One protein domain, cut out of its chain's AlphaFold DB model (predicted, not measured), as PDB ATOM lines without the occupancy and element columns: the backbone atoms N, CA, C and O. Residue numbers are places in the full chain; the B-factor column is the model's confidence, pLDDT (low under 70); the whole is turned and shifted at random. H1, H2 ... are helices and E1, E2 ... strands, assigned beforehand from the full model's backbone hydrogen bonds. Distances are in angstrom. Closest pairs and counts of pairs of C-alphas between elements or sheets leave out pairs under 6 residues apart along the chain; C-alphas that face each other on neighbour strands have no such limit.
ATOM      1  N   LEU A 934     -13.383 -29.965  26.118       89.06
ATOM      2  CA  LEU A 934     -13.294 -28.657  25.460       89.06
ATOM      3  C   LEU A 934     -12.834 -28.713  23.993       89.06
ATOM      4  O   LEU A 934     -12.865 -27.679  23.330       89.06
ATOM      5  N   THR A 935     -12.409 -29.876  23.487       86.44
ATOM      6  CA  THR A 935     -11.971 -30.033  22.086       86.44
ATOM      7  C   THR A 935     -13.099 -30.209  21.079       86.44
ATOM      8  O   THR A 935     -12.858 -30.016  19.890       86.44
ATOM      9  N   ASP A 936     -14.302 -30.594  21.511       84.12
ATOM     10  CA  ASP A 936     -15.421 -30.729  20.572       84.12
ATOM     11  C   ASP A 936     -15.768 -29.360  19.984       84.12
ATOM     12  O   ASP A 936     -15.720 -28.346  20.685       84.12
ATOM     13  N   GLN A 937     -16.126 -29.347  18.702       80.56
ATOM     14  CA  GLN A 937     -16.427 -28.128  17.956       80.56
ATOM     15  C   GLN A 937     -17.932 -27.935  17.778       80.56
ATOM     16  O   GLN A 937     -18.729 -28.864  17.939       80.56
ATOM     17  N   SER A 938     -18.334 -26.704  17.468       80.81
ATOM     18  CA  SER A 938     -19.707 -26.412  17.067       80.81
ATOM     19  C   SER A 938     -20.036 -27.009  15.691       80.81
ATOM     20  O   SER A 938     -19.147 -27.457  14.965       80.81
ATOM     21  N   GLY A 939     -21.314 -26.974  15.296       71.38
ATOM     22  CA  GLY A 939     -21.750 -27.466  13.982       71.38
ATOM     23  C   GLY A 939     -21.150 -26.704  12.792       71.38
ATOM     24  O   GLY A 939     -21.212 -27.198  11.670       71.38
ATOM     25  N   GLU A 940     -20.547 -25.541  13.043       72.12
ATOM     26  CA  GLU A 940     -19.836 -24.701  12.071       72.12
ATOM     27  C   GLU A 940     -18.301 -24.709  12.288       72.12
ATOM     28  O   GLU A 940     -17.564 -24.025  11.579       72.12
ATOM     29  N   GLY A 941     -17.786 -25.514  13.231       72.56
ATOM     30  CA  GLY A 941     -16.347 -25.705  13.458       72.56
ATOM     31  C   GLY A 941     -15.701 -24.721  14.443       72.56
ATOM     32  O   GLY A 941     -14.481 -24.527  14.416       72.56
ATOM     33  N   TYR A 942     -16.483 -24.062  15.307       79.88
ATOM     34  CA  TYR A 942     -15.939 -23.139  16.310       79.88
ATOM     35  C   TYR A 942     -15.495 -23.864  17.582       79.88
ATOM     36  O   TYR A 942     -16.205 -24.727  18.096       79.88
ATOM     37  N   SER A 943     -14.348 -23.456  18.139       83.75
ATOM     38  CA  SER A 943     -13.941 -23.846  19.492       83.75
ATOM     39  C   SER A 943     -14.680 -23.022  20.548       83.75
ATOM     40  O   SER A 943     -14.856 -21.811  20.400       83.75
ATOM     41  N   VAL A 944     -15.040 -23.647  21.672       88.75
ATOM     42  CA  VAL A 944     -15.635 -22.952  22.824       88.75
ATOM     43  C   VAL A 944     -14.628 -22.118  23.629       88.75
ATOM     44  O   VAL A 944     -15.013 -21.189  24.342       88.75
ATOM     45  N   VAL A 945     -13.329 -22.427  23.540       87.44
ATOM     46  CA  VAL A 945     -12.292 -21.841  24.409       87.44
ATOM     47  C   VAL A 945     -12.193 -20.310  24.288       87.44
ATOM     48  O   VAL A 945     -12.171 -19.651  25.333       87.44
ATOM     49  N   PRO A 946     -12.239 -19.696  23.088       82.69
ATOM     50  CA  PRO A 946     -12.303 -18.238  22.958       82.69
ATOM     51  C   PRO A 946     -13.482 -17.601  23.709       82.69
ATOM     52  O   PRO A 946     -13.338 -16.528  24.302       82.69
ATOM     53  N   LEU A 947     -14.642 -18.263  23.744       84.06
ATOM     54  CA  LEU A 947     -15.813 -17.765  24.467       84.06
ATOM     55  C   LEU A 947     -15.658 -17.922  25.989       84.06
ATOM     56  O   LEU A 947     -16.100 -17.056  26.746       84.06
ATOM     57  N   LEU A 948     -14.968 -18.968  26.450       90.50
ATOM     58  CA  LEU A 948     -14.599 -19.116  27.862       90.50
ATOM     59  C   LEU A 948     -13.604 -18.043  28.309       90.50
ATOM     60  O   LEU A 948     -13.763 -17.488  29.398       90.50
ATOM     61  N   ASN A 949     -12.633 -17.698  27.459       83.56
ATOM     62  CA  ASN A 949     -11.724 -16.582  27.719       83.56
ATOM     63  C   ASN A 949     -12.504 -15.277  27.854       83.56
ATOM     64  O   ASN A 949     -12.334 -14.544  28.825       83.56
ATOM     65  N   ARG A 950     -13.429 -15.031  26.921       83.81
ATOM     66  CA  ARG A 950     -14.300 -13.857  26.956       83.81
ATOM     67  C   ARG A 950     -15.148 -13.801  28.226       83.81
ATOM     68  O   ARG A 950     -15.309 -12.731  28.810       83.81
ATOM     69  N   TYR A 951     -15.689 -14.934  28.665       89.44
ATOM     70  CA  TYR A 951     -16.417 -15.020  29.927       89.44
ATOM     71  C   TYR A 951     -15.511 -14.667  31.114       89.44
ATOM     72  O   TYR A 951     -15.896 -13.824  31.922       89.44
ATOM     73  N   ALA A 952     -14.291 -15.207  31.186       86.50
ATOM     74  CA  ALA A 952     -13.328 -14.869  32.235       86.50
ATOM     75  C   ALA A 952     -12.964 -13.373  32.248       86.50
ATOM     76  O   ALA A 952     -13.010 -12.742  33.305       86.50
ATOM     77  N   GLU A 953     -12.695 -12.784  31.079       80.62
ATOM     78  CA  GLU A 953     -12.430 -11.346  30.927       80.62
ATOM     79  C   GLU A 953     -13.586 -10.487  31.446       80.62
ATOM     80  O   GLU A 953     -13.380  -9.534  32.198       80.62
ATOM     81  N   LEU A 954     -14.821 -10.827  31.067       84.50
ATOM     82  CA  LEU A 954     -16.016 -10.103  31.502       84.50
ATOM     83  C   LEU A 954     -16.292 -10.279  33.002       84.50
ATOM     84  O   LEU A 954     -16.928  -9.418  33.609       84.50
ATOM     85  N   LYS A 955     -15.789 -11.359  33.609       89.44
ATOM     86  CA  LYS A 955     -15.794 -11.579  35.064       89.44
ATOM     87  C   LYS A 955     -14.644 -10.855  35.773       89.44
ATOM     88  O   LYS A 955     -14.607 -10.862  36.996       89.44
ATOM     89  N   GLY A 956     -13.770 -10.173  35.032       83.56
ATOM     90  CA  GLY A 956     -12.690  -9.343  35.565       83.56
ATOM     91  C   GLY A 956     -11.330 -10.037  35.643       83.56
ATOM     92  O   GLY A 956     -10.383  -9.424  36.139       83.56
ATOM     93  N   LEU A 957     -11.211 -11.272  35.144       80.50
ATOM     94  CA  LEU A 957      -9.945 -11.998  35.129       80.50
ATOM     95  C   LEU A 957      -9.061 -11.531  33.973       80.50
ATOM     96  O   LEU A 957      -9.522 -11.275  32.863       80.50
ATOM     97  N   LYS A 958      -7.760 -11.498  34.241       73.19
ATOM     98  CA  LYS A 958      -6.696 -11.291  33.260       73.19
ATOM     99  C   LYS A 958      -5.931 -12.587  33.081       73.19
ATOM    100  O   LYS A 958      -5.174 -12.974  33.968       73.19
ATOM    101  N   LEU A 959      -6.160 -13.286  31.978       68.19
ATOM    102  CA  LEU A 959      -5.580 -14.613  31.760       68.19
ATOM    103  C   LEU A 959      -4.068 -14.569  31.498       68.19
ATOM    104  O   LEU A 959      -3.397 -15.587  31.630       68.19
ATOM    105  N   GLU A 960      -3.515 -13.388  31.221       59.72
ATOM    106  CA  GLU A 960      -2.076 -13.134  31.191       59.72
ATOM    107  C   GLU A 960      -1.425 -13.084  32.588       59.72
ATOM    108  O   GLU A 960      -0.204 -13.182  32.703       59.72
ATOM    109  N   ASP A 961      -2.207 -12.921  33.664       69.25
ATOM    110  CA  ASP A 961      -1.720 -12.996  35.044       69.25
ATOM    111  C   ASP A 961      -1.754 -14.461  35.514       69.25
ATOM    112  O   ASP A 961      -2.847 -15.009  35.682       69.25
ATOM    113  N   PRO A 962      -0.600 -15.100  35.806       74.00
ATOM    114  CA  PRO A 962      -0.559 -16.512  36.183       74.00
ATOM    115  C   PRO A 962      -1.448 -16.870  37.381       74.00
ATOM    116  O   PRO A 962      -1.991 -17.971  37.439       74.00
ATOM    117  N   ALA A 963      -1.635 -15.957  38.340       82.12
ATOM    118  CA  ALA A 963      -2.473 -16.218  39.509       82.12
ATOM    119  C   ALA A 963      -3.969 -16.203  39.157       82.12
ATOM    120  O   ALA A 963      -4.746 -16.984  39.707       82.12
ATOM    121  N   GLN A 964      -4.384 -15.331  38.238       85.50
ATOM    122  CA  GLN A 964      -5.772 -15.250  37.775       85.50
ATOM    123  C   GLN A 964      -6.076 -16.339  36.741       85.50
ATOM    124  O   GLN A 964      -7.117 -16.987  36.835       85.50
ATOM    125  N   GLN A 965      -5.133 -16.627  35.840       85.44
ATOM    126  CA  GLN A 965      -5.171 -17.789  34.953       85.44
ATOM    127  C   GLN A 965      -5.317 -19.082  35.760       85.44
ATOM    128  O   GLN A 965      -6.102 -19.956  35.399       85.44
ATOM    129  N   ARG A 966      -4.629 -19.188  36.908       89.44
ATOM    130  CA  ARG A 966      -4.765 -20.358  37.773       89.44
ATOM    131  C   ARG A 966      -6.173 -20.514  38.342       89.44
ATOM    132  O   ARG A 966      -6.693 -21.621  38.319       89.44
ATOM    133  N   LYS A 967      -6.825 -19.426  38.773       91.50
ATOM    134  CA  LYS A 967      -8.238 -19.471  39.198       91.50
ATOM    135  C   LYS A 967      -9.153 -19.969  38.079       91.50
ATOM    136  O   LYS A 967     -10.050 -20.766  38.336       91.50
ATOM    137  N   PHE A 968      -8.919 -19.503  36.853       93.25
ATOM    138  CA  PHE A 968      -9.675 -19.928  35.677       93.25
ATOM    139  C   PHE A 968      -9.499 -21.427  35.399       93.25
ATOM    140  O   PHE A 968     -10.483 -22.144  35.232       93.25
ATOM    141  N   VAL A 969      -8.263 -21.925  35.435       93.94
ATOM    142  CA  VAL A 969      -7.954 -23.349  35.224       93.94
ATOM    143  C   VAL A 969      -8.474 -24.232  36.355       93.94
ATOM    144  O   VAL A 969      -9.041 -25.291  36.092       93.94
ATOM    145  N   ASP A 970      -8.342 -23.797  37.609       94.12
ATOM    146  CA  ASP A 970      -8.889 -24.517  38.760       94.12
ATOM    147  C   ASP A 970     -10.424 -24.595  38.681       94.12
ATOM    148  O   ASP A 970     -10.989 -25.633  39.017       94.12
ATOM    149  N   TRP A 971     -11.100 -23.543  38.197       95.69
ATOM    150  CA  TRP A 971     -12.544 -23.563  37.938       95.69
ATOM    151  C   TRP A 971     -12.912 -24.566  36.839       95.69
ATOM    152  O   TRP A 971     -13.776 -25.410  37.071       95.69
ATOM    153  N   ILE A 972     -12.222 -24.546  35.691       95.12
ATOM    154  CA  ILE A 972     -12.435 -25.527  34.611       95.12
ATOM    155  C   ILE A 972     -12.277 -26.958  35.145       95.12
ATOM    156  O   ILE A 972     -13.118 -27.814  34.887       95.12
ATOM    157  N   ASN A 973     -11.226 -27.213  35.928       95.56
ATOM    158  CA  ASN A 973     -10.914 -28.537  36.467       95.56
ATOM    159  C   ASN A 973     -11.874 -29.018  37.569       95.56
ATOM    160  O   ASN A 973     -11.881 -30.208  37.882       95.56
ATOM    161  N   GLN A 974     -12.668 -28.126  38.166       95.31
ATOM    162  CA  GLN A 974     -13.704 -28.487  39.142       95.31
ATOM    163  C   GLN A 974     -15.001 -28.971  38.484       95.31
ATOM    164  O   GLN A 974     -15.803 -29.633  39.142       95.31
ATOM    165  N   LEU A 975     -15.224 -28.646  37.209       95.19
ATOM    166  CA  LEU A 975     -16.411 -29.064  36.474       95.19
ATOM    167  C   LEU A 975     -16.284 -30.529  36.042       95.19
ATOM    168  O   LEU A 975     -15.254 -30.957  35.519       95.19
ATOM    169  N   SER A 976     -17.345 -31.318  36.238       94.56
ATOM    170  CA  SER A 976     -17.359 -32.694  35.732       94.56
ATOM    171  C   SER A 976     -17.381 -32.709  34.193       94.56
ATOM    172  O   SER A 976     -17.897 -31.768  33.585       94.56
ATOM    173  N   PRO A 977     -16.903 -33.781  33.529       90.88
ATOM    174  CA  PRO A 977     -16.944 -33.875  32.066       90.88
ATOM    175  C   PRO A 977     -18.346 -33.671  31.475       90.88
ATOM    176  O   PRO A 977     -18.489 -33.044  30.431       90.88
ATOM    177  N   GLN A 978     -19.392 -34.134  32.173       92.19
ATOM    178  CA  GLN A 978     -20.783 -33.927  31.765       92.19
ATOM    179  C   GLN A 978     -21.198 -32.452  31.860       92.19
ATOM    180  O   GLN A 978     -21.840 -31.938  30.949       92.19
ATOM    181  N   GLN A 979     -20.816 -31.763  32.939       95.06
ATOM    182  CA  GLN A 979     -21.105 -30.336  33.115       95.06
ATOM    183  C   GLN A 979     -20.372 -29.482  32.078       95.06
ATOM    184  O   GLN A 979     -20.971 -28.566  31.517       95.06
ATOM    185  N   LEU A 980     -19.104 -29.800  31.793       93.81
ATOM    186  CA  LEU A 980     -18.327 -29.144  30.740       93.81
ATOM    187  C   LEU A 980     -18.945 -29.366  29.360       93.81
ATOM    188  O   LEU A 980     -19.103 -28.396  28.628       93.81
ATOM    189  N   GLY A 981     -19.334 -30.604  29.036       92.19
ATOM    190  CA  GLY A 981     -19.980 -30.932  27.764       92.19
ATOM    191  C   GLY A 981     -21.285 -30.163  27.565       92.19
ATOM    192  O   GLY A 981     -21.445 -29.470  26.569       92.19
ATOM    193  N   GLN A 982     -22.175 -30.173  28.564       93.38
ATOM    194  CA  GLN A 982     -23.439 -29.433  28.485       93.38
ATOM    195  C   GLN A 982     -23.210 -27.919  28.385       93.38
ATOM    196  O   GLN A 982     -23.787 -27.265  27.520       93.38
ATOM    197  N   MET A 983     -22.330 -27.343  29.214       95.38
ATOM    198  CA  MET A 983     -21.990 -25.918  29.122       95.38
ATOM    199  C   MET A 983     -21.470 -25.558  27.725       95.38
ATOM    200  O   MET A 983     -21.920 -24.574  27.131       95.38
ATOM    201  N   ARG A 984     -20.541 -26.363  27.202       94.44
ATOM    202  CA  ARG A 984     -19.962 -26.192  25.874       94.44
ATOM    203  C   ARG A 984     -21.028 -26.234  24.787       94.44
ATOM    204  O   ARG A 984     -21.056 -25.323  23.972       94.44
ATOM    205  N   ASP A 985     -21.919 -27.221  24.786       93.00
ATOM    206  CA  ASP A 985     -22.926 -27.381  23.729       93.00
ATOM    207  C   ASP A 985     -23.897 -26.186  23.675       93.00
ATOM    208  O   ASP A 985     -24.267 -25.704  22.601       93.00
ATOM    209  N   HIS A 986     -24.256 -25.621  24.833       94.88
ATOM    210  CA  HIS A 986     -24.998 -24.358  24.884       94.88
ATOM    211  C   HIS A 986     -24.181 -23.179  24.339       94.88
ATOM    212  O   HIS A 986     -24.713 -22.359  23.595       94.88
ATOM    213  N   MET A 987     -22.894 -23.090  24.670       93.94
ATOM    214  CA  MET A 987     -22.003 -22.049  24.151       93.94
ATOM    215  C   MET A 987     -21.725 -22.180  22.644       93.94
ATOM    216  O   MET A 987     -21.610 -21.162  21.968       93.94
ATOM    217  N   HIS A 988     -21.689 -23.393  22.089       91.88
ATOM    218  CA  HIS A 988     -21.591 -23.629  20.646       91.88
ATOM    219  C   HIS A 988     -22.752 -22.994  19.891       91.88
ATOM    220  O   HIS A 988     -22.529 -22.304  18.907       91.88
ATOM    221  N   ARG A 989     -23.980 -23.104  20.410       91.44
ATOM    222  CA  ARG A 989     -25.139 -22.413  19.821       91.44
ATOM    223  C   ARG A 989     -25.000 -20.893  19.824       91.44
ATOM    224  O   ARG A 989     -25.535 -20.231  18.937       91.44
ATOM    225  N   THR A 990     -24.303 -20.328  20.811       90.38
ATOM    226  CA  THR A 990     -23.947 -18.905  20.783       90.38
ATOM    227  C   THR A 990     -22.972 -18.628  19.649       90.38
ATOM    228  O   THR A 990     -23.240 -17.735  18.856       90.38
ATOM    229  N   LEU A 991     -21.897 -19.411  19.545       83.00
ATOM    230  CA  LEU A 991     -20.874 -19.249  18.510       83.00
ATOM    231  C   LEU A 991     -21.447 -19.389  17.097       83.00
ATOM    232  O   LEU A 991     -21.189 -18.523  16.269       83.00
ATOM    233  N   ASP A 992     -22.294 -20.388  16.850       82.31
ATOM    234  CA  ASP A 992     -22.966 -20.589  15.560       82.31
ATOM    235  C   ASP A 992     -23.869 -19.395  15.209       82.31
ATOM    236  O   ASP A 992     -23.909 -18.933  14.071       82.31
ATOM    237  N   LYS A 993     -24.571 -18.830  16.201       84.31
ATOM    238  CA  LYS A 993     -25.426 -17.650  16.004       84.31
ATOM    239  C   LYS A 993     -24.622 -16.374  15.739       84.31
ATOM    240  O   LYS A 993     -25.130 -15.469  15.077       84.31
ATOM    241  N   THR A 994     -23.419 -16.271  16.296       77.88
ATOM    242  CA  THR A 994     -22.561 -15.084  16.192       77.88
ATOM    243  C   THR A 994     -21.462 -15.226  15.141       77.88
ATOM    244  O   THR A 994     -20.602 -14.354  15.090       77.88
ATOM    245  N   ASP A 995     -21.454 -16.293  14.334       70.69
ATOM    246  CA  ASP A 995     -20.386 -16.577  13.356       70.69
ATOM    247  C   ASP A 995     -18.988 -16.593  14.021       70.69
ATOM    248  O   ASP A 995     -18.009 -16.047  13.517       70.69
ATOM    249  N   GLY A 996     -18.909 -17.143  15.240       69.50
ATOM    250  CA  GLY A 996     -17.689 -17.192  16.053       69.50
ATOM    251  C   GLY A 996     -17.285 -15.872  16.731       69.50
ATOM    252  O   GLY A 996     -16.315 -15.851  17.491       69.50
ATOM    253  N   ASP A 997     -18.018 -14.770  16.525       69.81
ATOM    254  CA  ASP A 997     -17.709 -13.469  17.132       69.81
ATOM    255  C   ASP A 997     -18.069 -13.415  18.629       69.81
ATOM    256  O   ASP A 997     -19.130 -12.942  19.055       69.81
ATOM    257  N   VAL A 998     -17.121 -13.842  19.463       73.31
ATOM    258  CA  VAL A 998     -17.227 -13.782  20.931       73.31
ATOM    259  C   VAL A 998     -17.392 -12.355  21.470       73.31
ATOM    260  O   VAL A 998     -17.875 -12.168  22.590       73.31
ATOM    261  N   GLY A 999     -17.050 -11.323  20.689       71.62
ATOM    262  CA  GLY A 999     -17.225  -9.919  21.061       71.62
ATOM    263  C   GLY A 999     -18.693  -9.514  21.237       71.62
ATOM    264  O   GLY A 999     -18.987  -8.531  21.936       71.62
ATOM    265  N   GLN A1000     -19.623 -10.285  20.667       77.38
ATOM    266  CA  GLN A1000     -21.065 -10.089  20.827       77.38
ATOM    267  C   GLN A1000     -21.577 -10.517  22.205       77.38
ATOM    268  O   GLN A1000     -22.625 -10.033  22.638       77.38
ATOM    269  N   VAL A1001     -20.814 -11.328  22.942       79.50
ATOM    270  CA  VAL A1001     -21.133 -11.680  24.327       79.50
ATOM    271  C   VAL A1001     -20.733 -10.536  25.258       79.50
ATOM    272  O   VAL A1001     -19.593 -10.048  25.257       79.50
ATOM    273  N   LYS A1002     -21.715 -10.051  26.025       86.31
ATOM    274  CA  LYS A1002     -21.597  -8.870  26.900       86.31
ATOM    275  C   LYS A1002     -21.690  -9.258  28.377       86.31
ATOM    276  O   LYS A1002     -22.041 -10.383  28.718       86.31
ATOM    277  N   ALA A1003     -21.392  -8.322  29.278       84.12
ATOM    278  CA  ALA A1003     -21.578  -8.550  30.713       84.12
ATOM    279  C   ALA A1003     -23.056  -8.843  31.040       84.12
ATOM    280  O   ALA A1003     -23.362  -9.849  31.677       84.12
ATOM    281  N   THR A1004     -23.968  -8.023  30.516       83.81
ATOM    282  CA  THR A1004     -25.419  -8.138  30.718       83.81
ATOM    283  C   THR A1004     -26.179  -7.858  29.421       83.81
ATOM    284  O   THR A1004     -25.685  -7.126  28.560       83.81
ATOM    285  N   GLN A1005     -27.396  -8.383  29.305       85.12
ATOM    286  CA  GLN A1005     -28.384  -8.055  28.278       85.12
ATOM    287  C   GLN A1005     -29.759  -7.764  28.893       85.12
ATOM    288  O   GLN A1005     -30.060  -8.137  30.025       85.12
ATOM    289  N   SER A1006     -30.612  -7.070  28.137       83.06
ATOM    290  CA  SER A1006     -31.949  -6.673  28.596       83.06
ATOM    291  C   SER A1006     -32.873  -7.857  28.899       83.06
ATOM    292  O   SER A1006     -33.803  -7.703  29.682       83.06
ATOM    293  N   ASN A1007     -32.618  -9.024  28.306       86.06
ATOM    294  CA  ASN A1007     -33.412 -10.244  28.456       86.06
ATOM    295  C   ASN A1007     -32.792 -11.277  29.417       86.06
ATOM    296  O   ASN A1007     -33.247 -12.417  29.444       86.06
ATOM    297  N   ASP A1008     -31.772 -10.919  30.207       88.25
ATOM    298  CA  ASP A1008     -31.088 -11.869  31.103       88.25
ATOM    299  C   ASP A1008     -32.026 -12.538  32.120       88.25
ATOM    300  O   ASP A1008     -31.830 -13.701  32.468       88.25
ATOM    301  N   GLY A1009     -33.046 -11.814  32.596       84.00
ATOM    302  CA  GLY A1009     -34.027 -12.342  33.550       84.00
ATOM    303  C   GLY A1009     -34.927 -13.428  32.956       84.00
ATOM    304  O   GLY A1009     -35.212 -14.419  33.630       84.00
ATOM    305  N   ASP A1010     -35.303 -13.264  31.686       85.88
ATOM    306  CA  ASP A1010     -36.275 -14.106  30.978       85.88
ATOM    307  C   ASP A1010     -35.616 -15.252  30.191       85.88
ATOM    308  O   ASP A1010     -36.297 -16.149  29.697       85.88
ATOM    309  N   TRP A1011     -34.287 -15.233  30.047       92.50
ATOM    310  CA  TRP A1011     -33.551 -16.267  29.325       92.50
ATOM    311  C   TRP A1011     -33.533 -17.577  30.116       92.50
ATOM    312  O   TRP A1011     -33.065 -17.600  31.253       92.50
ATOM    313  N   GLU A1012     -33.985 -18.677  29.515       90.94
ATOM    314  CA  GLU A1012     -33.871 -20.024  30.082       90.94
ATOM    315  C   GLU A1012     -32.932 -20.893  29.228       90.94
ATOM    316  O   GLU A1012     -32.984 -20.800  27.998       90.94
ATOM    317  N   PRO A1013     -32.110 -21.772  29.836       89.38
ATOM    318  CA  PRO A1013     -31.237 -22.691  29.101       89.38
ATOM    319  C   PRO A1013     -32.002 -23.577  28.119       89.38
ATOM    320  O   PRO A1013     -31.514 -23.865  27.029       89.38
ATOM    321  N   THR A1014     -33.220 -23.971  28.485       89.75
ATOM    322  CA  THR A1014     -34.098 -24.793  27.660       89.75
ATOM    323  C   THR A1014     -35.490 -24.180  27.649       89.75
ATOM    324  O   THR A1014     -36.042 -23.870  28.704       89.75
ATOM    325  N   THR A1015     -36.076 -24.015  26.467       88.06
ATOM    326  CA  THR A1015     -37.446 -23.517  26.302       88.06
ATOM    327  C   THR A1015     -38.311 -24.578  25.643       88.06
ATOM    328  O   THR A1015     -37.924 -25.176  24.642       88.06
ATOM    329  N   GLU A1016     -39.495 -24.813  26.199       87.56
ATOM    330  CA  GLU A1016     -40.501 -25.677  25.590       87.56
ATOM    331  C   GLU A1016     -41.218 -24.918  24.467       87.56
ATOM    332  O   GLU A1016     -41.820 -23.869  24.695       87.56
ATOM    333  N   VAL A1017     -41.146 -25.437  23.243       83.88
ATOM    334  CA  VAL A1017     -41.817 -24.885  22.066       83.88
ATOM    335  C   VAL A1017     -42.907 -25.854  21.635       83.88
ATOM    336  O   VAL A1017     -42.641 -27.008  21.294       83.88
ATOM    337  N   SER A1018     -44.155 -25.389  21.641       83.94
ATOM    338  CA  SER A1018     -45.279 -26.175  21.134       83.94
ATOM    339  C   SER A1018     -45.234 -26.248  19.608       83.94
ATOM    340  O   SER A1018     -45.250 -25.226  18.924       83.94
ATOM    341  N   THR A1019     -45.207 -27.466  19.079       82.12
ATOM    342  CA  THR A1019     -45.286 -27.774  17.646       82.12
ATOM    343  C   THR A1019     -46.575 -28.538  17.340       82.12
ATOM    344  O   THR A1019     -47.230 -29.053  18.248       82.12
ATOM    345  N   GLU A1020     -46.947 -28.653  16.062       78.00
ATOM    346  CA  GLU A1020     -48.151 -29.393  15.641       78.00
ATOM    347  C   GLU A1020     -48.134 -30.884  16.042       78.00
ATOM    348  O   GLU A1020     -49.190 -31.508  16.125       78.00
ATOM    349  N   SER A1021     -46.960 -31.453  16.334       78.12
ATOM    350  CA  SER A1021     -46.764 -32.847  16.758       78.12
ATOM    351  C   SER A1021     -46.490 -33.019  18.262       78.12
ATOM    352  O   SER A1021     -46.243 -34.141  18.705       78.12
ATOM    353  N   GLY A1022     -46.560 -31.942  19.057       82.31
ATOM    354  CA  GLY A1022     -46.305 -31.939  20.504       82.31
ATOM    355  C   GLY A1022     -45.286 -30.885  20.942       82.31
ATOM    356  O   GLY A1022     -44.849 -30.050  20.152       82.31
ATOM    357  N   SER A1023     -44.907 -30.899  22.216       80.56
ATOM    358  CA  SER A1023     -43.871 -30.009  22.749       80.56
ATOM    359  C   SER A1023     -42.465 -30.511  22.421       80.56
ATOM    360  O   SER A1023     -42.145 -31.674  22.666       80.56
ATOM    361  N   VAL A1024     -41.610 -29.624  21.912       83.19
ATOM    362  CA  VAL A1024     -40.178 -29.871  21.705       83.19
ATOM    363  C   VAL A1024     -39.391 -28.928  22.604       83.19
ATOM    364  O   VAL A1024     -39.676 -27.735  22.663       83.19
ATOM    365  N   PHE A1025     -38.394 -29.453  23.304       83.06
ATOM    366  CA  PHE A1025     -37.481 -28.642  24.102       83.06
ATOM    367  C   PHE A1025     -36.333 -28.146  23.224       83.06
ATOM    368  O   PHE A1025     -35.616 -28.946  22.626       83.06
ATOM    369  N   VAL A1026     -36.172 -26.827  23.140       84.50
ATOM    370  CA  VAL A1026     -35.093 -26.170  22.398       84.50
ATOM    371  C   VAL A1026     -34.061 -25.659  23.390       84.50
ATOM    372  O   VAL A1026     -34.391 -24.940  24.332       84.50
ATOM    373  N   GLU A1027     -32.807 -26.039  23.186       88.56
ATOM    374  CA  GLU A1027     -31.685 -25.558  23.984       88.56
ATOM    375  C   GLU A1027     -31.195 -24.203  23.447       88.56
ATOM    376  O   GLU A1027     -30.934 -24.053  22.254       88.56
ATOM    377  N   ASN A1028     -31.048 -23.211  24.326       90.44
ATOM    378  CA  ASN A1028     -30.674 -21.844  23.966       90.44
ATOM    379  C   ASN A1028     -29.195 -21.563  24.263       90.44
ATOM    380  O   ASN A1028     -28.656 -22.025  25.271       90.44
ATOM    381  N   GLY A1029     -28.542 -20.766  23.413       91.81
ATOM    382  CA  GLY A1029     -27.186 -20.270  23.662       91.81
ATOM    383  C   GLY A1029     -27.180 -19.001  24.529       91.81
ATOM    384  O   GLY A1029     -28.008 -18.114  24.288       91.81
ATOM    385  N   PRO A1030     -26.294 -18.887  25.537       94.06
ATOM    386  CA  PRO A1030     -26.181 -17.686  26.359       94.06
ATOM    387  C   PRO A1030     -25.401 -16.574  25.634       94.06
ATOM    388  O   PRO A1030     -24.327 -16.811  25.084       94.06
ATOM    389  N   THR A1031     -25.898 -15.338  25.674       91.94
ATOM    390  CA  THR A1031     -25.289 -14.147  25.040       91.94
ATOM    391  C   THR A1031     -24.779 -13.109  26.049       91.94
ATOM    392  O   THR A1031     -24.321 -12.025  25.667       91.94
ATOM    393  N   SER A1032     -24.814 -13.430  27.346       92.50
ATOM    394  CA  SER A1032     -24.277 -12.589  28.419       92.50
ATOM    395  C   SER A1032     -23.633 -13.398  29.547       92.50
ATOM    396  O   SER A1032     -23.932 -14.580  29.723       92.50
ATOM    397  N   THR A1033     -22.786 -12.762  30.367       90.75
ATOM    398  CA  THR A1033     -22.226 -13.438  31.555       90.75
ATOM    399  C   THR A1033     -23.292 -13.843  32.570       90.75
ATOM    400  O   THR A1033     -23.153 -14.888  33.198       90.75
ATOM    401  N   ALA A1034     -24.381 -13.075  32.693       92.25
ATOM    402  CA  ALA A1034     -25.495 -13.421  33.571       92.25
ATOM    403  C   ALA A1034     -26.227 -14.688  33.099       92.25
ATOM    404  O   ALA A1034     -26.583 -15.535  33.918       92.25
ATOM    405  N   GLN A1035     -26.397 -14.858  31.784       95.38
ATOM    406  CA  GLN A1035     -26.980 -16.067  31.196       95.38
ATOM    407  C   GLN A1035     -26.046 -17.277  31.340       95.38
ATOM    408  O   GLN A1035     -26.506 -18.360  31.693       95.38
ATOM    409  N   ILE A1036     -24.729 -17.095  31.164       94.69
ATOM    410  CA  ILE A1036     -23.730 -18.149  31.422       94.69
ATOM    411  C   ILE A1036     -23.762 -18.575  32.900       94.69
ATOM    412  O   ILE A1036     -23.785 -19.767  33.200       94.69
ATOM    413  N   ASP A1037     -23.833 -17.625  33.839       94.69
ATOM    414  CA  ASP A1037     -23.967 -17.927  35.269       94.69
ATOM    415  C   ASP A1037     -25.282 -18.672  35.573       94.69
ATOM    416  O   ASP A1037     -25.293 -19.584  36.403       94.69
ATOM    417  N   LYS A1038     -26.393 -18.302  34.914       94.38
ATOM    418  CA  LYS A1038     -27.696 -18.979  35.050       94.38
ATOM    419  C   LYS A1038     -27.636 -20.417  34.523       94.38
ATOM    420  O   LYS A1038     -28.105 -21.320  35.214       94.38
ATOM    421  N   LEU A1039     -26.991 -20.633  33.374       95.44
ATOM    422  CA  LEU A1039     -26.713 -21.958  32.814       95.44
ATOM    423  C   LEU A1039     -25.886 -22.813  33.780       95.44
ATOM    424  O   LEU A1039     -26.275 -23.925  34.115       95.44
ATOM    425  N   LEU A1040     -24.768 -22.297  34.291       95.44
ATOM    426  CA  LEU A1040     -23.925 -23.049  35.226       95.44
ATOM    427  C   LEU A1040     -24.712 -23.490  36.469       95.44
ATOM    428  O   LEU A1040     -24.625 -24.647  36.880       95.44
ATOM    429  N   ARG A1041     -25.568 -22.617  37.014       95.00
ATOM    430  CA  ARG A1041     -26.445 -22.973  38.141       95.00
ATOM    431  C   ARG A1041     -27.464 -24.056  37.781       95.00
ATOM    432  O   ARG A1041     -27.687 -24.936  38.610       95.00
ATOM    433  N   SER A1042     -28.059 -24.032  36.584       94.25
ATOM    434  CA  SER A1042     -29.007 -25.079  36.161       94.25
ATOM    435  C   SER A1042     -28.337 -26.443  35.981       94.25
ATOM    436  O   SER A1042     -28.980 -27.468  36.179       94.25
ATOM    437  N   LEU A1043     -27.038 -26.462  35.669       93.94
ATOM    438  CA  LEU A1043     -26.216 -27.674  35.573       93.94
ATOM    439  C   LEU A1043     -25.663 -28.153  36.934       93.94
ATOM    440  O   LEU A1043     -24.883 -29.107  36.993       93.94
ATOM    441  N   GLY A1044     -26.003 -27.471  38.037       94.31
ATOM    442  CA  GLY A1044     -25.423 -27.736  39.357       94.31
ATOM    443  C   GLY A1044     -23.911 -27.477  39.424       94.31
ATOM    444  O   GLY A1044     -23.217 -28.081  40.241       94.31
TER     445      GLY A1044
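Overview. This is residues 934 to 1044 of the 1050 residues of the protein "LysM peptidoglycan-binding domain-containing protein" of Ottowia sp. GY511 (UniProt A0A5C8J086). Four helices, near one another but with no two touching, make the body, H1 crossing H3 about perpendicular, and a two-stranded hairpin, E1 and E2, sticks out of it as a long arm. H3 and H4 lie nearest the middle, H1 is near each of the other three helices, and H2 lies at the end of the body away from the hairpin. The printed part has 111 residues and is mostly helix, with elements in the order H1, H2, H3, E1, E2, H4; the one sheet, E1 - E2, is antiparallel. It is compact by its radius of gyration of the C-alphas, 14.6 A, yet elongated in outline, spanning 53 by 30 by 28 A.

Arrangement. E1, residues 1014 to 1019, and E2, residues 1022 to 1027, are antiparallel neighbours and form a hairpin, at 149 degrees between their directions. N 1017 and O 1024 are 2.8 A apart and N 1026 and O 1015 are also 2.8 A apart, both within hydrogen-bond range. Toward the body, the closest C-alphas of E2 and H3, residues 977 to 993, are those of Glu 1027 and His 986, 6.9 A apart. H3 is close to but not clearly touching H4, residues 1033 to 1042, with Met 983 and Leu 1040 the closest C-alphas at 7.0 A. These two run opposite ways at a tilt of 37 degrees, only just steep. H1, residues 945 to 954, is close to but not clearly touching H3, about perpendicular at 87 degrees, with the C-alphas of Leu 947 and Met 987 closest at 7.5 A. H1 is likewise close to but not clearly touching H2, residues 962 to 974, at a steep tilt of 61 degrees, the closest C-alphas being those of Ala 952 and Phe 968 at 7.1 A. H2 is apart from H4 and from both strands. In H1, H2, H3 and H4 every O i to N i+4 pair is within hydrogen-bond range.

Along the chain. H3, the longest helix, measures 24.4 A from first to last C-alpha, and H2 measures 18.0 A. H1 and H4 each measure 14.2 A, E1 15.3 A and E2 16.3 A. C-alpha 945, where H1 begins, is at (-12.292, -21.841, 24.409). C-alpha 1019, where E1 ends, is at (-45.286, -27.774, 17.646), and C-alpha 1042, where H4 ends, is at (-29.007, -25.079, 36.161).

Size, cuts and confidence. The two C-alphas farthest apart, those of Pro 962 and Glu 1020, are 53.4 A from each other. The printed part has no cut. The link from H3 to E1, residues 994 to 1013, is long. The mean pLDDT of the printed part is 86.2, and residues 959 to 961 and 996 to 997 are under 70.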